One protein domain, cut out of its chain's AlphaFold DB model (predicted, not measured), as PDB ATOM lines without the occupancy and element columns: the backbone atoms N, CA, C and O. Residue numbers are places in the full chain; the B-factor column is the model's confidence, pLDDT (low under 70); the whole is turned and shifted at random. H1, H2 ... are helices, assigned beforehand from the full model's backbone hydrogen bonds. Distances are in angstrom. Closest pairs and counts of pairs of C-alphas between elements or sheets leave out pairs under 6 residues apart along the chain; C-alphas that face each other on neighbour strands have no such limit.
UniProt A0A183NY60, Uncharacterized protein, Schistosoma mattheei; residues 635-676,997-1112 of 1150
ATOM      1  N   PRO A 635     138.706 111.473 170.774       80.81
ATOM      2  CA  PRO A 635     137.776 112.399 170.128       80.81
ATOM      3  C   PRO A 635     137.898 113.868 170.573       80.81
ATOM      4  O   PRO A 635     137.648 114.748 169.752       80.81
ATOM      5  N   LEU A 636     138.311 114.154 171.816       79.69
ATOM      6  CA  LEU A 636     138.582 115.527 172.273       79.69
ATOM      7  C   LEU A 636     139.904 116.067 171.710       79.69
ATOM      8  O   LEU A 636     139.975 117.239 171.345       79.69
ATOM      9  N   LEU A 637     140.905 115.201 171.516       82.56
ATOM     10  CA  LEU A 637     142.146 115.554 170.818       82.56
ATOM     11  C   LEU A 637     141.875 115.983 169.363       82.56
ATOM     12  O   LEU A 637     142.398 116.994 168.893       82.56
ATOM     13  N   CYS A 638     140.985 115.277 168.664       85.94
ATOM     14  CA  CYS A 638     140.491 115.700 167.350       85.94
ATOM     15  C   CYS A 638     139.668 117.005 167.421       85.94
ATOM     16  O   CYS A 638     139.732 117.822 166.503       85.94
ATOM     17  N   LEU A 639     138.942 117.216 168.529       88.00
ATOM     18  CA  LEU A 639     138.339 118.488 168.961       88.00
ATOM     19  C   LEU A 639     139.327 119.665 168.857       88.00
ATOM     20  O   LEU A 639     139.098 120.655 168.157       88.00
ATOM     21  N   ARG A 640     140.467 119.512 169.541       88.25
ATOM     22  CA  ARG A 640     141.573 120.481 169.590       88.25
ATOM     23  C   ARG A 640     142.172 120.762 168.202       88.25
ATOM     24  O   ARG A 640     142.358 121.928 167.863       88.25
ATOM     25  N   VAL A 641     142.388 119.737 167.365       89.25
ATOM     26  CA  VAL A 641     142.827 119.914 165.957       89.25
ATOM     27  C   VAL A 641     141.829 120.763 165.164       89.25
ATOM     28  O   VAL A 641     142.223 121.719 164.495       89.25
ATOM     29  N   ALA A 642     140.532 120.446 165.260       88.25
ATOM     30  CA  ALA A 642     139.479 121.175 164.556       88.25
ATOM     31  C   ALA A 642     139.443 122.659 164.957       88.25
ATOM     32  O   ALA A 642     139.289 123.531 164.097       88.25
ATOM     33  N   ALA A 643     139.623 122.940 166.250       89.62
ATOM     34  CA  ALA A 643     139.666 124.290 166.792       89.62
ATOM     35  C   ALA A 643     140.892 125.074 166.301       89.62
ATOM     36  O   ALA A 643     140.719 126.172 165.776       89.62
ATOM     37  N   LEU A 644     142.103 124.508 166.387       88.38
ATOM     38  CA  LEU A 644     143.327 125.162 165.903       88.38
ATOM     39  C   LEU A 644     143.235 125.494 164.403       88.38
ATOM     40  O   LEU A 644     143.397 126.657 164.027       88.38
ATOM     41  N   ARG A 645     142.854 124.516 163.562       86.88
ATOM     42  CA  ARG A 645     142.629 124.709 162.112       86.88
ATOM     43  C   ARG A 645     141.610 125.821 161.842       86.88
ATOM     44  O   ARG A 645     141.832 126.664 160.981       86.88
ATOM     45  N   SER A 646     140.518 125.866 162.610       85.94
ATOM     46  CA  SER A 646     139.454 126.870 162.436       85.94
ATOM     47  C   SER A 646     139.827 128.285 162.903       85.94
ATOM     48  O   SER A 646     139.146 129.222 162.505       85.94
ATOM     49  N   ASN A 647     140.870 128.456 163.726       85.12
ATOM     50  CA  ASN A 647     141.339 129.759 164.237       85.12
ATOM     51  C   ASN A 647     142.680 130.206 163.597       85.12
ATOM     52  O   ASN A 647     143.385 131.068 164.126       85.12
ATOM     53  N   GLY A 648     143.064 129.595 162.467       81.25
ATOM     54  CA  GLY A 648     144.268 129.952 161.702       81.25
ATOM     55  C   GLY A 648     145.591 129.394 162.251       81.25
ATOM     56  O   GLY A 648     146.655 129.732 161.741       81.25
ATOM     57  N   TYR A 649     145.558 128.527 163.265       83.00
ATOM     58  CA  TYR A 649     146.742 127.877 163.848       83.00
ATOM     59  C   TYR A 649     147.117 126.607 163.063       83.00
ATOM     60  O   TYR A 649     147.047 125.489 163.578       83.00
ATOM     61  N   LEU A 650     147.436 126.767 161.774       83.06
ATOM     62  CA  LEU A 650     147.564 125.651 160.828       83.06
ATOM     63  C   LEU A 650     148.746 124.714 161.135       83.06
ATOM     64  O   LEU A 650     148.579 123.494 161.094       83.06
ATOM     65  N   SER A 651     149.918 125.249 161.495       78.94
ATOM     66  CA  SER A 651     151.095 124.431 161.823       78.94
ATOM     67  C   SER A 651     150.906 123.664 163.135       78.94
ATOM     68  O   SER A 651     151.174 122.462 163.189       78.94
ATOM     69  N   GLN A 652     150.344 124.313 164.160       83.56
ATOM     70  CA  GLN A 652     149.979 123.678 165.430       83.56
ATOM     71  C   GLN A 652     148.920 122.581 165.224       83.56
ATOM     72  O   GLN A 652     149.043 121.484 165.773       83.56
ATOM     73  N   ALA A 653     147.902 122.844 164.396       86.94
ATOM     74  CA  ALA A 653     146.878 121.861 164.050       86.94
ATOM     75  C   ALA A 653     147.480 120.625 163.367       86.94
ATOM     76  O   ALA A 653     147.130 119.504 163.739       86.94
ATOM     77  N   LEU A 654     148.411 120.807 162.418       87.00
ATOM     78  CA  LEU A 654     149.045 119.694 161.712       87.00
ATOM     79  C   LEU A 654     149.979 118.878 162.614       87.00
ATOM     80  O   LEU A 654     149.908 117.650 162.590       87.00
ATOM     81  N   GLN A 655     150.817 119.522 163.433       83.56
ATOM     82  CA  GLN A 655     151.675 118.819 164.399       83.56
ATOM     83  C   GLN A 655     150.839 117.927 165.329       83.56
ATOM     84  O   GLN A 655     151.129 116.738 165.495       83.56
ATOM     85  N   LEU A 656     149.750 118.481 165.871       84.81
ATOM     86  CA  LEU A 656     148.811 117.752 166.715       84.81
ATOM     87  C   LEU A 656     148.115 116.613 165.951       84.81
ATOM     88  O   LEU A 656     148.047 115.488 166.451       84.81
ATOM     89  N   ALA A 657     147.653 116.870 164.724       88.31
ATOM     90  CA  ALA A 657     147.026 115.868 163.867       88.31
ATOM     91  C   ALA A 657     147.963 114.683 163.585       88.31
ATOM     92  O   ALA A 657     147.563 113.528 163.753       88.31
ATOM     93  N   VAL A 658     149.221 114.943 163.216       84.75
ATOM     94  CA  VAL A 658     150.225 113.900 162.964       84.75
ATOM     95  C   VAL A 658     150.520 113.110 164.239       84.75
ATOM     96  O   VAL A 658     150.500 111.879 164.195       84.75
ATOM     97  N   PHE A 659     150.718 113.776 165.384       82.88
ATOM     98  CA  PHE A 659     150.950 113.105 166.667       82.88
ATOM     99  C   PHE A 659     149.809 112.141 167.027       82.88
ATOM    100  O   PHE A 659     150.048 110.958 167.294       82.88
ATOM    101  N   ILE A 660     148.562 112.629 166.993       82.50
ATOM    102  CA  ILE A 660     147.356 111.840 167.286       82.50
ATOM    103  C   ILE A 660     147.296 110.615 166.371       82.50
ATOM    104  O   ILE A 660     147.109 109.490 166.836       82.50
ATOM    105  N   SER A 661     147.503 110.830 165.074       84.69
ATOM    106  CA  SER A 661     147.404 109.799 164.042       84.69
ATOM    107  C   SER A 661     148.486 108.728 164.181       84.69
ATOM    108  O   SER A 661     148.198 107.533 164.086       84.69
ATOM    109  N   GLN A 662     149.727 109.125 164.483       80.00
ATOM    110  CA  GLN A 662     150.802 108.179 164.776       80.00
ATOM    111  C   GLN A 662     150.518 107.373 166.053       80.00
ATOM    112  O   GLN A 662     150.722 106.157 166.048       80.00
ATOM    113  N   ARG A 663     150.022 108.001 167.133       75.94
ATOM    114  CA  ARG A 663     149.633 107.289 168.368       75.94
ATOM    115  C   ARG A 663     148.531 106.261 168.083       75.94
ATOM    116  O   ARG A 663     148.634 105.117 168.529       75.94
ATOM    117  N   LEU A 664     147.535 106.641 167.282       76.00
ATOM    118  CA  LEU A 664     146.436 105.775 166.855       76.00
ATOM    119  C   LEU A 664     146.957 104.518 166.141       76.00
ATOM    120  O   LEU A 664     146.658 103.399 166.560       76.00
ATOM    121  N   LEU A 665     147.808 104.681 165.126       74.12
ATOM    122  CA  LEU A 665     148.320 103.561 164.331       74.12
ATOM    123  C   LEU A 665     149.292 102.660 165.105       74.12
ATOM    124  O   LEU A 665     149.240 101.437 164.955       74.12
ATOM    125  N   ARG A 666     150.123 103.227 165.993       68.31
ATOM    126  CA  ARG A 666     150.976 102.439 166.905       68.31
ATOM    127  C   ARG A 666     150.132 101.510 167.788       68.31
ATOM    128  O   ARG A 666     150.467 100.336 167.910       68.31
ATOM    129  N   SER A 667     149.015 101.997 168.336       62.00
ATOM    130  CA  SER A 667     148.138 101.197 169.207       62.00
ATOM    131  C   SER A 667     147.422 100.045 168.480       62.00
ATOM    132  O   SER A 667     147.317  98.941 169.019       62.00
ATOM    133  N   VAL A 668     147.017 100.250 167.218       63.56
ATOM    134  CA  VAL A 668     146.472  99.179 166.358       63.56
ATOM    135  C   VAL A 668     147.537  98.113 166.090       63.56
ATOM    136  O   VAL A 668     147.274  96.928 166.283       63.56
ATOM    137  N   LYS A 669     148.759  98.526 165.731       60.56
ATOM    138  CA  LYS A 669     149.879  97.609 165.469       60.56
ATOM    139  C   LYS A 669     150.294  96.795 166.702       60.56
ATOM    140  O   LYS A 669     150.660  95.629 166.569       60.56
ATOM    141  N   MET A 670     150.186  97.370 167.904       56.72
ATOM    142  CA  MET A 670     150.387  96.618 169.148       56.72
ATOM    143  C   MET A 670     149.301  95.552 169.342       56.72
ATOM    144  O   MET A 670     149.642  94.385 169.530       56.72
ATOM    145  N   LYS A 671     148.012  95.900 169.204       52.50
ATOM    146  CA  LYS A 671     146.904  94.926 169.289       52.50
ATOM    147  C   LYS A 671     147.071  93.738 168.339       52.50
ATOM    148  O   LYS A 671     146.893  92.597 168.761       52.50
ATOM    149  N   THR A 672     147.416  93.988 167.078       56.12
ATOM    150  CA  THR A 672     147.541  92.927 166.066       56.12
ATOM    151  C   THR A 672     148.753  92.036 166.336       56.12
ATOM    152  O   THR A 672     148.649  90.817 166.217       56.12
ATOM    153  N   SER A 673     149.868  92.608 166.810       52.25
ATOM    154  CA  SER A 673     151.029  91.820 167.250       52.25
ATOM    155  C   SER A 673     150.735  90.949 168.480       52.25
ATOM    156  O   SER A 673     151.152  89.790 168.513       52.25
ATOM    157  N   LEU A 674     149.966  91.443 169.457       51.94
ATOM    158  CA  LEU A 674     149.573  90.667 170.640       51.94
ATOM    159  C   LEU A 674     148.646  89.498 170.269       51.94
ATOM    160  O   LEU A 674     148.860  88.385 170.746       51.94
ATOM    161  N   ALA A 675     147.685  89.721 169.367       49.47
ATOM    162  CA  ALA A 675     146.818  88.668 168.833       49.47
ATOM    163  C   ALA A 675     147.599  87.605 168.034       49.47
ATOM    164  O   ALA A 675     147.380  86.411 168.216       49.47
ATOM    165  N   ALA A 676     148.561  88.007 167.198       48.06
ATOM    166  CA  ALA A 676     149.433  87.056 166.504       48.06
ATOM    167  C   ALA A 676     150.299  86.241 167.488       48.06
ATOM    168  O   ALA A 676     150.455  85.029 167.335       48.06
ATOM    169  N   THR A 997     135.953 101.767 173.679       45.69
ATOM    170  CA  THR A 997     134.661 102.424 173.505       45.69
ATOM    171  C   THR A 997     133.743 101.557 172.643       45.69
ATOM    172  O   THR A 997     133.918 101.506 171.426       45.69
ATOM    173  N   ASP A 998     132.712 100.949 173.240       42.97
ATOM    174  CA  ASP A 998     131.643 100.230 172.507       42.97
ATOM    175  C   ASP A 998     130.929 101.116 171.462       42.97
ATOM    176  O   ASP A 998     130.271 100.644 170.533       42.97
ATOM    177  N   VAL A 999     131.075 102.434 171.614       52.53
ATOM    178  CA  VAL A 999     130.665 103.455 170.655       52.53
ATOM    179  C   VAL A 999     131.791 103.684 169.642       52.53
ATOM    180  O   VAL A 999     132.804 104.306 169.959       52.53
ATOM    181  N   GLY A1000     131.591 103.233 168.400       60.59
ATOM    182  CA  GLY A1000     132.491 103.551 167.286       60.59
ATOM    183  C   GLY A1000     132.584 105.060 167.022       60.59
ATOM    184  O   GLY A1000     131.630 105.807 167.250       60.59
ATOM    185  N   TRP A1001     133.731 105.523 166.522       70.69
ATOM    186  CA  TRP A1001     134.044 106.960 166.465       70.69
ATOM    187  C   TRP A1001     133.230 107.769 165.425       70.69
ATOM    188  O   TRP A1001     133.194 108.999 165.492       70.69
ATOM    189  N   ILE A1002     132.593 107.110 164.448       71.88
ATOM    190  CA  ILE A1002     131.723 107.752 163.442       71.88
ATOM    191  C   ILE A1002     130.314 107.937 164.023       71.88
ATOM    192  O   ILE A1002     129.738 106.995 164.563       71.88
ATOM    193  N   GLY A1003     129.734 109.131 163.857       68.69
ATOM    194  CA  GLY A1003     128.428 109.500 164.417       68.69
ATOM    195  C   GLY A1003     128.497 110.204 165.772       68.69
ATOM    196  O   GLY A1003     127.463 110.420 166.402       68.69
ATOM    197  N   LEU A1004     129.699 110.559 166.230       75.56
ATOM    198  CA  LEU A1004     129.896 111.423 167.391       75.56
ATOM    199  C   LEU A1004     129.568 112.891 167.041       75.56
ATOM    200  O   LEU A1004     129.807 113.318 165.901       75.56
ATOM    201  N   PRO A1005     129.057 113.688 168.003       74.62
ATOM    202  CA  PRO A1005     128.879 115.124 167.810       74.62
ATOM    203  C   PRO A1005     130.229 115.801 167.525       74.62
ATOM    204  O   PRO A1005     131.279 115.348 167.978       74.62
ATOM    205  N   GLY A1006     130.207 116.875 166.735       75.44
ATOM    206  CA  GLY A1006     131.416 117.607 166.341       75.44
ATOM    207  C   GLY A1006     132.312 116.915 165.299       75.44
ATOM    208  O   GLY A1006     133.296 117.513 164.883       75.44
ATOM    209  N   ARG A1007     131.970 115.716 164.794       85.06
ATOM    210  CA  ARG A1007     132.665 115.076 163.647       85.06
ATOM    211  C   ARG A1007     134.200 114.921 163.823       85.06
ATOM    212  O   ARG A1007     134.952 115.270 162.909       85.06
ATOM    213  N   PRO A1008     134.692 114.364 164.949       82.50
ATOM    214  CA  PRO A1008     136.118 114.364 165.299       82.50
ATOM    215  C   PRO A1008     137.035 113.762 164.218       82.50
ATOM    216  O   PRO A1008     138.002 114.400 163.815       82.50
ATOM    217  N   ILE A1009     136.723 112.569 163.692       84.62
ATOM    218  CA  ILE A1009     137.575 111.904 162.683       84.62
ATOM    219  C   ILE A1009     137.653 112.713 161.388       84.62
ATOM    220  O   ILE A1009     138.724 112.841 160.810       84.62
ATOM    221  N   LEU A1010     136.524 113.263 160.934       86.50
ATOM    222  CA  LEU A1010     136.468 114.052 159.704       86.50
ATOM    223  C   LEU A1010     137.340 115.299 159.824       86.50
ATOM    224  O   LEU A1010     138.100 115.581 158.911       86.50
ATOM    225  N   CYS A1011     137.311 115.985 160.969       88.75
ATOM    226  CA  CYS A1011     138.167 117.148 161.194       88.75
ATOM    227  C   CYS A1011     139.664 116.785 161.186       88.75
ATOM    228  O   CYS A1011     140.471 117.561 160.677       88.75
ATOM    229  N   LEU A1012     140.030 115.606 161.708       89.88
ATOM    230  CA  LEU A1012     141.402 115.086 161.671       89.88
ATOM    231  C   LEU A1012     141.840 114.719 160.241       89.88
ATOM    232  O   LEU A1012     142.928 115.102 159.820       89.88
ATOM    233  N   VAL A1013     140.994 114.011 159.487       89.69
ATOM    234  CA  VAL A1013     141.274 113.599 158.098       89.69
ATOM    235  C   VAL A1013     141.344 114.808 157.165       89.69
ATOM    236  O   VAL A1013     142.288 114.912 156.390       89.69
ATOM    237  N   GLU A1014     140.417 115.761 157.277       88.94
ATOM    238  CA  GLU A1014     140.453 117.013 156.511       88.94
ATOM    239  C   GLU A1014     141.728 117.820 156.801       88.94
ATOM    240  O   GLU A1014     142.357 118.304 155.869       88.94
ATOM    241  N   CYS A1015     142.180 117.896 158.059       89.94
ATOM    242  CA  CYS A1015     143.433 118.580 158.405       89.94
ATOM    243  C   CYS A1015     144.681 117.945 157.753       89.94
ATOM    244  O   CYS A1015     145.666 118.641 157.512       89.94
ATOM    245  N   LEU A1016     144.656 116.638 157.474       90.06
ATOM    246  CA  LEU A1016     145.743 115.934 156.784       90.06
ATOM    247  C   LEU A1016     145.649 116.069 155.258       90.06
ATOM    248  O   LEU A1016     146.679 116.147 154.592       90.06
ATOM    249  N   LEU A1017     144.436 116.124 154.701       88.81
ATOM    250  CA  LEU A1017     144.224 116.341 153.267       88.81
ATOM    251  C   LEU A1017     144.552 117.786 152.854       88.81
ATOM    252  O   LEU A1017     145.235 117.969 151.849       88.81
ATOM    253  N   ASP A1018     144.176 118.786 153.661       86.06
ATOM    254  CA  ASP A1018     144.612 120.182 153.487       86.06
ATOM    255  C   ASP A1018     146.151 120.272 153.450       86.06
ATOM    256  O   ASP A1018     146.730 120.872 152.547       86.06
ATOM    257  N   ALA A1019     146.834 119.628 154.405       86.38
ATOM    258  CA  ALA A1019     148.295 119.625 154.473       86.38
ATOM    259  C   ALA A1019     148.950 118.928 153.269       86.38
ATOM    260  O   ALA A1019     149.979 119.392 152.779       86.38
ATOM    261  N   ALA A1020     148.351 117.848 152.757       85.56
ATOM    262  CA  ALA A1020     148.805 117.221 151.521       85.56
ATOM    263  C   ALA A1020     148.674 118.168 150.316       85.56
ATOM    264  O   ALA A1020     149.609 118.261 149.523       85.56
ATOM    265  N   ALA A1021     147.553 118.891 150.200       84.56
ATOM    266  CA  ALA A1021     147.322 119.852 149.122       84.56
ATOM    267  C   ALA A1021     148.333 121.010 149.158       84.56
ATOM    268  O   ALA A1021     148.973 121.278 148.142       84.56
ATOM    269  N   ILE A1022     148.563 121.611 150.332       83.62
ATOM    270  CA  ILE A1022     149.546 122.693 150.532       83.62
ATOM    271  C   ILE A1022     150.962 122.249 150.118       83.62
ATOM    272  O   ILE A1022     151.691 123.017 149.493       83.62
ATOM    273  N   VAL A1023     151.356 121.002 150.409       82.38
ATOM    274  CA  VAL A1023     152.671 120.468 150.000       82.38
ATOM    275  C   VAL A1023     152.756 120.206 148.491       82.38
ATOM    276  O   VAL A1023     153.828 120.378 147.916       82.38
ATOM    277  N   VAL A1024     151.661 119.818 147.825       81.75
ATOM    278  CA  VAL A1024     151.630 119.685 146.353       81.75
ATOM    279  C   VAL A1024     151.711 121.058 145.680       81.75
ATOM    280  O   VAL A1024     152.486 121.235 144.744       81.75
ATOM    281  N   GLU A1025     150.964 122.040 146.179       80.56
ATOM    282  CA  GLU A1025     150.988 123.425 145.699       80.56
ATOM    283  C   GLU A1025     152.398 124.029 145.831       80.56
ATOM    284  O   GLU A1025     152.992 124.451 144.835       80.56
ATOM    285  N   ALA A1026     153.004 123.937 147.018       74.88
ATOM    286  CA  ALA A1026     154.372 124.393 147.272       74.88
ATOM    287  C   ALA A1026     155.459 123.624 146.486       74.88
ATOM    288  O   ALA A1026     156.560 124.141 146.312       74.88
ATOM    289  N   ALA A1027     155.181 122.407 146.002       71.62
ATOM    290  CA  ALA A1027     156.099 121.653 145.141       71.62
ATOM    291  C   ALA A1027     155.988 122.040 143.653       71.62
ATOM    292  O   ALA A1027     156.972 121.940 142.919       71.62
ATOM    293  N   ASN A1028     154.810 122.490 143.207       68.38
ATOM    294  CA  ASN A1028     154.579 122.943 141.834       68.38
ATOM    295  C   ASN A1028     155.134 124.360 141.600       68.38
ATOM    296  O   ASN A1028     155.685 124.647 140.536       68.38
ATOM    297  N   HIS A1029     155.030 125.240 142.598       61.50
ATOM    298  CA  HIS A1029     155.593 126.588 142.546       61.50
ATOM    299  C   HIS A1029     157.077 126.575 142.950       61.50
ATOM    300  O   HIS A1029     157.424 126.728 144.115       61.50
ATOM    301  N   GLN A1030     157.978 126.443 141.966       51.12
ATOM    302  CA  GLN A1030     159.447 126.422 142.148       51.12
ATOM    303  C   GLN A1030     160.073 127.777 142.564       51.12
ATOM    304  O   GLN A1030     161.263 128.025 142.371       51.12
ATOM    305  N   THR A1031     159.275 128.661 143.155       42.50
ATOM    306  CA  THR A1031     159.657 129.954 143.728       42.50
ATOM    307  C   THR A1031     159.050 130.036 145.125       42.50
ATOM    308  O   THR A1031     157.853 129.774 145.241       42.50
ATOM    309  N   PRO A1032     159.805 130.404 146.178       35.97
ATOM    310  CA  PRO A1032     159.273 130.433 147.540       35.97
ATOM    311  C   PRO A1032     158.091 131.413 147.628       35.97
ATOM    312  O   PRO A1032     158.300 132.609 147.396       35.97
ATOM    313  N   PRO A1033     156.866 130.955 147.960       38.19
ATOM    314  CA  PRO A1033     155.719 131.845 148.071       38.19
ATOM    315  C   PRO A1033     155.959 132.888 149.162       38.19
ATOM    316  O   PRO A1033     156.380 132.568 150.281       38.19
ATOM    317  N   ILE A1034     155.690 134.152 148.834       40.84
ATOM    318  CA  ILE A1034     155.832 135.256 149.780       40.84
ATOM    319  C   ILE A1034     154.810 135.034 150.903       40.84
ATOM    320  O   ILE A1034     153.606 135.091 150.677       40.84
ATOM    321  N   ALA A1035     155.322 134.785 152.112       37.66
ATOM    322  CA  ALA A1035     154.574 134.388 153.305       37.66
ATOM    323  C   ALA A1035     153.997 132.952 153.323       37.66
ATOM    324  O   ALA A1035     152.889 132.733 153.818       37.66
ATOM    325  N   LEU A1036     154.809 131.940 152.981       39.78
ATOM    326  CA  LEU A1036     154.781 130.732 153.820       39.78
ATOM    327  C   LEU A1036     155.237 131.108 155.253       39.78
ATOM    328  O   LEU A1036     156.289 131.737 155.403       39.78
ATOM    329  N   PRO A1037     154.510 130.716 156.316       39.38
ATOM    330  CA  PRO A1037     155.059 130.665 157.672       39.38
ATOM    331  C   PRO A1037     156.290 129.746 157.746       39.38
ATOM    332  O   PRO A1037     156.513 128.930 156.850       39.38
ATOM    333  N   SER A1038     157.048 129.790 158.845       36.50
ATOM    334  CA  SER A1038     158.123 128.824 159.117       36.50
ATOM    335  C   SER A1038     157.562 127.436 159.470       36.50
ATOM    336  O   SER A1038     157.611 126.983 160.611       36.50
ATOM    337  N   TRP A1039     156.998 126.742 158.480       48.44
ATOM    338  CA  TRP A1039     156.633 125.332 158.590       48.44
ATOM    339  C   TRP A1039     157.914 124.489 158.619       48.44
ATOM    340  O   TRP A1039     158.461 124.136 157.572       48.44
ATOM    341  N   GLY A1040     158.406 124.173 159.820       46.81
ATOM    342  CA  GLY A1040     159.551 123.281 160.005       46.81
ATOM    343  C   GLY A1040     159.370 121.962 159.243       46.81
ATOM    344  O   GLY A1040     158.382 121.263 159.456       46.81
ATOM    345  N   HIS A1041     160.316 121.674 158.336       48.41
ATOM    346  CA  HIS A1041     160.414 120.506 157.440       48.41
ATOM    347  C   HIS A1041     159.109 119.700 157.263       48.41
ATOM    348  O   HIS A1041     158.945 118.622 157.842       48.41
ATOM    349  N   MET A1042     158.199 120.177 156.407       60.62
ATOM    350  CA  MET A1042     157.019 119.389 156.024       60.62
ATOM    351  C   MET A1042     157.432 118.043 155.405       60.62
ATOM    352  O   MET A1042     158.424 117.948 154.677       60.62
ATOM    353  N   GLU A1043     156.685 116.982 155.705       71.19
ATOM    354  CA  GLU A1043     156.888 115.682 155.062       71.19
ATOM    355  C   GLU A1043     156.314 115.688 153.632       71.19
ATOM    356  O   GLU A1043     155.567 116.584 153.239       71.19
ATOM    357  N   LYS A1044     156.662 114.687 152.814       79.75
ATOM    358  CA  LYS A1044     156.130 114.575 151.443       79.75
ATOM    359  C   LYS A1044     154.600 114.470 151.478       79.75
ATOM    360  O   LYS A1044     154.067 113.778 152.339       79.75
ATOM    361  N   ALA A1045     153.894 115.041 150.498       82.69
ATOM    362  CA  ALA A1045     152.426 114.975 150.428       82.69
ATOM    363  C   ALA A1045     151.872 113.539 150.570       82.69
ATOM    364  O   ALA A1045     150.876 113.313 151.257       82.69
ATOM    365  N   SER A1046     152.576 112.547 150.012       81.12
ATOM    366  CA  SER A1046     152.246 111.122 150.135       81.12
ATOM    367  C   SER A1046     152.246 110.581 151.573       81.12
ATOM    368  O   SER A1046     151.508 109.636 151.847       81.12
ATOM    369  N   PHE A1047     152.997 111.174 152.509       85.44
ATOM    370  CA  PHE A1047     152.914 110.849 153.938       85.44
ATOM    371  C   PHE A1047     151.560 111.270 154.518       85.44
ATOM    372  O   PHE A1047     150.870 110.445 155.119       85.44
ATOM    373  N   TYR A1048     151.142 112.518 154.291       86.19
ATOM    374  CA  TYR A1048     149.867 113.032 154.796       86.19
ATOM    375  C   TYR A1048     148.666 112.320 154.148       86.19
ATOM    376  O   TYR A1048     147.728 111.955 154.859       86.19
ATOM    377  N   LEU A1049     148.730 112.007 152.844       85.75
ATOM    378  CA  LEU A1049     147.729 111.178 152.153       85.75
ATOM    379  C   LEU A1049     147.660 109.753 152.729       85.75
ATOM    380  O   LEU A1049     146.576 109.283 153.074       85.75
ATOM    381  N   CYS A1050     148.803 109.079 152.900       84.69
ATOM    382  CA  CYS A1050     148.893 107.765 153.549       84.69
ATOM    383  C   CYS A1050     148.268 107.788 154.952       84.69
ATOM    384  O   CYS A1050     147.479 106.911 155.305       84.69
ATOM    385  N   LEU A1051     148.567 108.821 155.743       85.88
ATOM    386  CA  LEU A1051     148.054 108.989 157.099       85.88
ATOM    387  C   LEU A1051     146.529 109.207 157.105       85.88
ATOM    388  O   LEU A1051     145.822 108.558 157.880       85.88
ATOM    389  N   ALA A1052     146.010 110.025 156.184       88.94
ATOM    390  CA  ALA A1052     144.578 110.239 155.979       88.94
ATOM    391  C   ALA A1052     143.842 108.945 155.574       88.94
ATOM    392  O   ALA A1052     142.817 108.611 156.180       88.94
ATOM    393  N   VAL A1053     144.378 108.172 154.619       86.44
ATOM    394  CA  VAL A1053     143.843 106.854 154.216       86.44
ATOM    395  C   VAL A1053     143.838 105.883 155.401       86.44
ATOM    396  O   VAL A1053     142.814 105.249 155.675       86.44
ATOM    397  N   LYS A1054     144.944 105.816 156.157       82.62
ATOM    398  CA  LYS A1054     145.112 104.938 157.326       82.62
ATOM    399  C   LYS A1054     144.057 105.169 158.409       82.62
ATOM    400  O   LYS A1054     143.446 104.209 158.879       82.62
ATOM    401  N   ILE A1055     143.784 106.423 158.765       85.50
ATOM    402  CA  ILE A1055     142.746 106.772 159.754       85.50
ATOM    403  C   ILE A1055     141.343 106.522 159.189       85.50
ATOM    404  O   ILE A1055     140.476 105.988 159.885       85.50
ATOM    405  N   SER A1056     141.119 106.891 157.925       85.38
ATOM    406  CA  SER A1056     139.815 106.758 157.272       85.38
ATOM    407  C   SER A1056     139.370 105.297 157.233       85.38
ATOM    408  O   SER A1056     138.293 104.979 157.739       85.38
ATOM    409  N   LEU A1057     140.221 104.392 156.739       79.88
ATOM    410  CA  LEU A1057     139.925 102.958 156.712       79.88
ATOM    411  C   LEU A1057     139.763 102.381 158.125       79.88
ATOM    412  O   LEU A1057     138.778 101.688 158.372       79.88
ATOM    413  N   LEU A1058     140.631 102.734 159.083       78.00
ATOM    414  CA  LEU A1058     140.484 102.311 160.483       78.00
ATOM    415  C   LEU A1058     139.106 102.687 161.065       78.00
ATOM    416  O   LEU A1058     138.465 101.865 161.718       78.00
ATOM    417  N   SER A1059     138.618 103.901 160.794       78.25
ATOM    418  CA  SER A1059     137.292 104.340 161.250       78.25
ATOM    419  C   SER A1059     136.123 103.688 160.503       78.25
ATOM    420  O   SER A1059     135.048 103.497 161.076       78.25
ATOM    421  N   LEU A1060     136.319 103.310 159.236       76.06
ATOM    422  CA  LEU A1060     135.326 102.581 158.451       76.06
ATOM    423  C   LEU A1060     135.223 101.115 158.891       76.06
ATOM    424  O   LEU A1060     134.115 100.583 158.873       76.06
ATOM    425  N   PHE A1061     136.315 100.479 159.313       68.19
ATOM    426  CA  PHE A1061     136.339  99.063 159.704       68.19
ATOM    427  C   PHE A1061     135.975  98.779 161.170       68.19
ATOM    428  O   PHE A1061     135.766  97.618 161.518       68.19
ATOM    429  N   GLN A1062     135.820  99.795 162.030       64.69
ATOM    430  CA  GLN A1062     135.297  99.583 163.387       64.69
ATOM    431  C   GLN A1062     133.896  98.947 163.358       64.69
ATOM    432  O   GLN A1062     132.940  99.509 162.812       64.69
ATOM    433  N   GLN A1063     133.786  97.751 163.942       48.62
ATOM    434  CA  GLN A1063     132.592  96.914 163.872       48.62
ATOM    435  C   GLN A1063     131.425  97.548 164.644       48.62
ATOM    436  O   GLN A1063     131.534  97.893 165.818       48.62
ATOM    437  N   ARG A1064     130.286  97.726 163.967       52.22
ATOM    438  CA  ARG A1064     129.163  98.533 164.464       52.22
ATOM    439  C   ARG A1064     128.060  97.691 165.109       52.22
ATOM    440  O   ARG A1064     127.296  97.048 164.393       52.22
ATOM    441  N   ARG A1065     127.849  97.850 166.421       42.66
ATOM    442  CA  ARG A1065     126.513  97.721 167.038       42.66
ATOM    443  C   ARG A1065     125.879  99.114 167.152       42.66
ATOM    444  O   ARG A1065     125.946  99.756 168.194       42.66
ATOM    445  N   LEU A1066     125.287  99.607 166.060       49.28
ATOM    446  CA  LEU A1066     124.555 100.885 166.055       49.28
ATOM    447  C   LEU A1066     123.179 100.738 166.727       49.28
ATOM    448  O   LEU A1066     122.151 100.676 166.058       49.28
ATOM    449  N   VAL A1067     123.171 100.710 168.060       42.53
ATOM    450  CA  VAL A1067     121.958 100.898 168.868       42.53
ATOM    451  C   VAL A1067     121.792 102.397 169.140       42.53
ATOM    452  O   VAL A1067     122.684 103.023 169.710       42.53
ATOM    453  N   GLY A1068     120.677 102.995 168.714       57.50
ATOM    454  CA  GLY A1068     120.383 104.414 168.949       57.50
ATOM    455  C   GLY A1068     119.319 104.994 168.012       57.50
ATOM    456  O   GLY A1068     118.795 104.301 167.139       57.50
ATOM    457  N   SER A1069     118.997 106.275 168.201       63.78
ATOM    458  CA  SER A1069     117.959 106.977 167.435       63.78
ATOM    459  C   SER A1069     118.193 107.031 165.913       63.78
ATOM    460  O   SER A1069     119.322 107.014 165.414       63.78
ATOM    461  N   ILE A1070     117.097 107.210 165.161       69.12
ATOM    462  CA  ILE A1070     117.123 107.432 163.703       69.12
ATOM    463  C   ILE A1070     118.001 108.638 163.319       69.12
ATOM    464  O   ILE A1070     118.724 108.590 162.328       69.12
ATOM    465  N   SER A1071     118.014 109.689 164.146       66.12
ATOM    466  CA  SER A1071     118.860 110.874 163.977       66.12
ATOM    467  C   SER A1071     120.347 110.537 164.106       66.12
ATOM    468  O   SER A1071     121.159 111.046 163.336       66.12
ATOM    469  N   ARG A1072     120.709 109.645 165.042       70.94
ATOM    470  CA  ARG A1072     122.088 109.161 165.209       70.94
ATOM    471  C   ARG A1072     122.513 108.313 164.010       70.94
ATOM    472  O   ARG A1072     123.616 108.503 163.513       70.94
ATOM    473  N   LEU A1073     121.629 107.463 163.479       73.25
ATOM    474  CA  LEU A1073     121.890 106.708 162.246       73.25
ATOM    475  C   LEU A1073     122.085 107.629 161.025       73.25
ATOM    476  O   LEU A1073     123.024 107.422 160.257       73.25
ATOM    477  N   LEU A1074     121.256 108.667 160.868       72.88
ATOM    478  CA  LEU A1074     121.389 109.657 159.791       72.88
ATOM    479  C   LEU A1074     122.690 110.470 159.900       72.88
ATOM    480  O   LEU A1074     123.343 110.704 158.882       72.88
ATOM    481  N   ALA A1075     123.104 110.843 161.118       71.50
ATOM    482  CA  ALA A1075     124.404 111.464 161.368       71.50
ATOM    483  C   ALA A1075     125.554 110.506 161.002       71.50
ATOM    484  O   ALA A1075     126.397 110.858 160.179       71.50
ATOM    485  N   CYS A1076     125.545 109.258 161.497       75.38
ATOM    486  CA  CYS A1076     126.517 108.222 161.114       75.38
ATOM    487  C   CYS A1076     126.638 108.077 159.589       75.38
ATOM    488  O   CYS A1076     127.746 108.086 159.055       75.38
ATOM    489  N   GLN A1077     125.505 107.969 158.888       76.19
ATOM    490  CA  GLN A1077     125.456 107.810 157.435       76.19
ATOM    491  C   GLN A1077     125.989 109.050 156.706       76.19
ATOM    492  O   GLN A1077     126.715 108.913 155.720       76.19
ATOM    493  N   HIS A1078     125.668 110.262 157.172       74.38
ATOM    494  CA  HIS A1078     126.213 111.482 156.581       74.38
ATOM    495  C   HIS A1078     127.731 111.568 156.761       74.38
ATOM    496  O   HIS A1078     128.436 111.812 155.780       74.38
ATOM    497  N   GLN A1079     128.220 111.343 157.982       79.75
ATOM    498  CA  GLN A1079     129.642 111.406 158.310       79.75
ATOM    499  C   GLN A1079     130.442 110.363 157.516       79.75
ATOM    500  O   GLN A1079     131.472 110.685 156.930       79.75
ATOM    501  N   GLU A1080     129.919 109.139 157.406       80.12
ATOM    502  CA  GLU A1080     130.467 108.089 156.548       80.12
ATOM    503  C   GLU A1080     130.486 108.487 155.066       80.12
ATOM    504  O   GLU A1080     131.503 108.314 154.402       80.12
ATOM    505  N   THR A1081     129.397 109.059 154.542       78.75
ATOM    506  CA  THR A1081     129.334 109.493 153.134       78.75
ATOM    507  C   THR A1081     130.350 110.606 152.847       78.75
ATOM    508  O   THR A1081     130.993 110.594 151.797       78.75
ATOM    509  N   ARG A1082     130.552 111.545 153.786       79.12
ATOM    510  CA  ARG A1082     131.591 112.592 153.693       79.12
ATOM    511  C   ARG A1082     132.995 111.976 153.702       79.12
ATOM    512  O   ARG A1082     133.825 112.353 152.890       79.12
ATOM    513  N   LEU A1083     133.243 110.976 154.546       83.06
ATOM    514  CA  LEU A1083     134.539 110.291 154.600       83.06
ATOM    515  C   LEU A1083     134.838 109.482 153.324       83.06
ATOM    516  O   LEU A1083     135.957 109.512 152.823       83.06
ATOM    517  N   LEU A1084     133.835 108.796 152.769       80.75
ATOM    518  CA  LEU A1084     133.960 108.066 151.503       80.75
ATOM    519  C   LEU A1084     134.165 109.012 150.308       80.75
ATOM    520  O   LEU A1084     134.944 108.700 149.415       80.75
ATOM    521  N   THR A1085     133.517 110.181 150.296       80.00
ATOM    522  CA  THR A1085     133.767 111.193 149.251       80.00
ATOM    523  C   THR A1085     135.161 111.807 149.363       80.00
ATOM    524  O   THR A1085     135.803 111.967 148.333       80.00
ATOM    525  N   LEU A1086     135.678 112.047 150.575       79.62
ATOM    526  CA  LEU A1086     137.077 112.448 150.777       79.62
ATOM    527  C   LEU A1086     138.059 111.379 150.267       79.62
ATOM    528  O   LEU A1086     138.959 111.706 149.496       79.62
ATOM    529  N   LEU A1087     137.857 110.099 150.604       80.94
ATOM    530  CA  LEU A1087     138.678 108.998 150.073       80.94
ATOM    531  C   LEU A1087     138.659 108.925 148.536       80.94
ATOM    532  O   LEU A1087     139.696 108.673 147.933       80.94
ATOM    533  N   ASN A1088     137.517 109.201 147.899       78.38
ATOM    534  CA  ASN A1088     137.399 109.232 146.437       78.38
ATOM    535  C   ASN A1088     138.128 110.419 145.769       78.38
ATOM    536  O   ASN A1088     138.270 110.406 144.549       78.38
ATOM    537  N   THR A1089     138.566 111.437 146.523       75.38
ATOM    538  CA  THR A1089     139.374 112.558 145.989       75.38
ATOM    539  C   THR A1089     140.885 112.318 146.056       75.38
ATOM    540  O   THR A1089     141.653 113.110 145.517       75.38
ATOM    541  N   ILE A1090     141.327 111.233 146.698       78.38
ATOM    542  CA  ILE A1090     142.746 110.876 146.816       78.38
ATOM    543  C   ILE A1090     143.201 110.189 145.512       78.38
ATOM    544  O   ILE A1090     142.485 109.310 145.023       78.38
ATOM    545  N   PRO A1091     144.368 110.546 144.935       73.75
ATOM    546  CA  PRO A1091     144.885 109.885 143.737       73.75
ATOM    547  C   PRO A1091     145.119 108.388 143.989       73.75
ATOM    548  O   PRO A1091     145.647 107.998 145.030       73.75
ATOM    549  N   LYS A1092     144.725 107.538 143.033       73.06
ATOM    550  CA  LYS A1092     144.789 106.067 143.136       73.06
ATOM    551  C   LYS A1092     146.193 105.506 142.846       73.06
ATOM    552  O   LYS A1092     146.338 104.526 142.120       73.06
ATOM    553  N   ASP A1093     147.229 106.132 143.391       71.81
ATOM    554  CA  ASP A1093     148.617 105.758 143.109       71.81
ATOM    555  C   ASP A1093     148.973 104.408 143.747       71.81
ATOM    556  O   ASP A1093     148.432 104.052 144.799       71.81
ATOM    557  N   VAL A1094     149.967 103.705 143.190       70.06
ATOM    558  CA  VAL A1094     150.514 102.445 143.741       70.06
ATOM    559  C   VAL A1094     150.883 102.584 145.224       70.06
ATOM    560  O   VAL A1094     150.650 101.675 146.017       70.06
ATOM    561  N   THR A1095     151.394 103.747 145.637       70.31
ATOM    562  CA  THR A1095     151.695 104.049 147.046       70.31
ATOM    563  C   THR A1095     150.439 104.039 147.921       70.31
ATOM    564  O   THR A1095     150.460 103.463 149.008       70.31
ATOM    565  N   THR A1096     149.326 104.611 147.452       71.44
ATOM    566  CA  THR A1096     148.051 104.582 148.180       71.44
ATOM    567  C   THR A1096     147.485 103.166 148.232       71.44
ATOM    568  O   THR A1096     147.139 102.711 149.323       71.44
ATOM    569  N   ALA A1097     147.505 102.427 147.116       69.00
ATOM    570  CA  ALA A1097     147.054 101.038 147.044       69.00
ATOM    571  C   ALA A1097     147.828 100.135 148.022       69.00
ATOM    572  O   ALA A1097     147.215  99.462 148.851       69.00
ATOM    573  N   LEU A1098     149.165 100.215 148.028       70.19
ATOM    574  CA  LEU A1098     150.016  99.512 148.992       70.19
ATOM    575  C   LEU A1098     149.653  99.856 150.442       70.19
ATOM    576  O   LEU A1098     149.594  98.960 151.283       70.19
ATOM    577  N   THR A1099     149.354 101.124 150.753       71.62
ATOM    578  CA  THR A1099     148.929 101.495 152.115       71.62
ATOM    579  C   THR A1099     147.541 100.964 152.465       71.62
ATOM    580  O   THR A1099     147.350 100.547 153.607       71.62
ATOM    581  N   MET A1100     146.599 100.896 151.513       70.75
ATOM    582  CA  MET A1100     145.303 100.236 151.717       70.75
ATOM    583  C   MET A1100     145.495  98.749 152.032       70.75
ATOM    584  O   MET A1100     144.967  98.275 153.037       70.75
ATOM    585  N   CYS A1101     146.311  98.040 151.250       64.06
ATOM    586  CA  CYS A1101     146.645  96.635 151.488       64.06
ATOM    587  C   CYS A1101     147.351  96.423 152.841       64.06
ATOM    588  O   CYS A1101     146.978  95.518 153.585       64.06
ATOM    589  N   GLU A1102     148.296  97.290 153.223       71.06
ATOM    590  CA  GLU A1102     148.973  97.236 154.530       71.06
ATOM    591  C   GLU A1102     147.973  97.313 155.700       71.06
ATOM    592  O   GLU A1102     148.084  96.555 156.665       71.06
ATOM    593  N   ILE A1103     146.973  98.201 155.612       68.19
ATOM    594  CA  ILE A1103     145.917  98.343 156.627       68.19
ATOM    595  C   ILE A1103     144.982  97.136 156.609       68.19
ATOM    596  O   ILE A1103     144.633  96.627 157.671       68.19
ATOM    597  N   LEU A1104     144.566  96.672 155.427       66.12
ATOM    598  CA  LEU A1104     143.661  95.531 155.286       66.12
ATOM    599  C   LEU A1104     144.283  94.269 155.899       66.12
ATOM    600  O   LEU A1104     143.640  93.632 156.726       66.12
ATOM    601  N   CYS A1105     145.553  93.979 155.615       63.16
ATOM    602  CA  CYS A1105     146.291  92.878 156.243       63.16
ATOM    603  C   CYS A1105     146.494  93.074 157.758       63.16
ATOM    604  O   CYS A1105     146.520  92.102 158.510       63.16
ATOM    605  N   GLN A1106     146.607  94.315 158.250       63.38
ATOM    606  CA  GLN A1106     146.654  94.578 159.696       63.38
ATOM    607  C   GLN A1106     145.288  94.384 160.375       63.38
ATOM    608  O   GLN A1106     145.245  93.881 161.493       63.38
ATOM    609  N   LEU A1107     144.178  94.753 159.731       60.03
ATOM    610  CA  LEU A1107     142.832  94.685 160.318       60.03
ATOM    611  C   LEU A1107     142.142  93.324 160.148       60.03
ATOM    612  O   LEU A1107     141.314  92.964 160.982       60.03
ATOM    613  N   LEU A1108     142.467  92.580 159.088       58.66
ATOM    614  CA  LEU A1108     141.916  91.249 158.793       58.66
ATOM    615  C   LEU A1108     142.841  90.107 159.253       58.66
ATOM    616  O   LEU A1108     142.407  88.958 159.309       58.66
ATOM    617  N   GLY A1109     144.089  90.425 159.610       46.09
ATOM    618  CA  GLY A1109     145.144  89.459 159.908       46.09
ATOM    619  C   GLY A1109     145.914  89.009 158.656       46.09
ATOM    620  O   GLY A1109     145.493  89.283 157.528       46.09
ATOM    621  N   PRO A1110     147.062  88.327 158.832       35.56
ATOM    622  CA  PRO A1110     147.787  87.739 157.712       35.56
ATOM    623  C   PRO A1110     146.948  86.624 157.058       35.56
ATOM    624  O   PRO A1110     146.290  85.865 157.777       35.56
ATOM    625  N   PRO A1111     146.980  86.473 155.720       34.12
ATOM    626  CA  PRO A1111     146.347  85.337 155.063       34.12
ATOM    627  C   PRO A1111     146.998  84.034 155.543       34.12
ATOM    628  O   PRO A1111     148.223  83.938 155.642       34.12
ATOM    629  N   ILE A1112     146.181  83.022 155.840       35.91
ATOM    630  CA  ILE A1112     146.660  81.719 156.314       35.91
ATOM    631  C   ILE A1112     147.234  80.951 155.116       35.91
ATOM    632  O   ILE A1112     146.534  80.186 154.456       35.91
TER     633      ILE A1112
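AT A GLANCE: This is residues 635 to 676 and 997 to 1112 of the 1150 residues of an uncharacterized protein of Schistosoma mattheei (UniProt A0A183NY60). Three helices lie side by side as a layer, with H4 in the middle and H3 and H6 on its two sides, and the helical hairpin of H1 and H2 covers one face of that layer, the long H2 crossing H3 and H4. H5 packs with its later part on the beginning of H3 and the later part of H4, while the long link of residues 1029 to 1044 loops out at one end of the longest axis. The printed part has 158 residues with six named helices, in the order H1, H2, H3, H4, H5, H6, and no named strand; the class is all helix. The whole is compact, with a radius of gyration of the C-alphas of 16.7 A and spans of 52 by 40 by 27 A.

IN THESE COORDINATES: H1, residues 635 to 646, begins with C-alpha 635 at (137.776, 112.399, 170.128). H2, residues 650 to 676, is the longest helix, 39.1 A from first to last C-alpha. H3, residues 1008 to 1028, measures 31.1 A, and its first C-alpha is at (136.118, 114.364, 165.299). H4, residues 1045 to 1061, measures 24.5 A, and H5, residues 1070 to 1087, 25.6 A. H6, residues 1094 to 1108, measures 20.6 A and ends with C-alpha 1108 at (141.916, 91.249, 158.793).

HOW THE PARTS SIT: H3, H4 and H5 form an up and down bundle, each helix running against the one before it. H3 and H4 are a hairpin at a shallow tilt of 21 degrees, with the closest C-alphas, of Ala 1020 and Ala 1045, 4.4 A apart. H4 and H5 are a hairpin too, touching at C-alphas 1056 and 1083, 6.9 A apart. H3 and H5 only just touch, with 3 pairs of C-alphas within 8 A, the closest being those of Leu 1010 and Leu 1083 at 6.6 A. H6 touches H4 at a shallow tilt of 31 degrees, the same way, closest at C-alphas 1050 and 1096, 6.3 A. H2 touches H4 with residues 658 to 665 alone, at a steep tilt of 53 degrees, closest at C-alphas 661 and 1055, 7.0 A. H1 and H2 are a hairpin, closest at C-alphas 641 and 653, 4.9 A. H5 and H6 are apart. In all six helices every O i to N i+4 pair is within hydrogen-bond range.

THE WHOLE: The two C-alphas farthest apart, those of Ile 1034 and Ile 1112, are 54.7 A apart. Residues 677 to 996 are not printed, and C-alphas 676 and 997 are 22.4 A apart across the cut. The link from H3 to H4 is long, with 16 residues. The mean pLDDT of the printed part is 71.5; 54 residues are under 70, among them 666 to 676, 1028 to 1042 and 1103 to 1112.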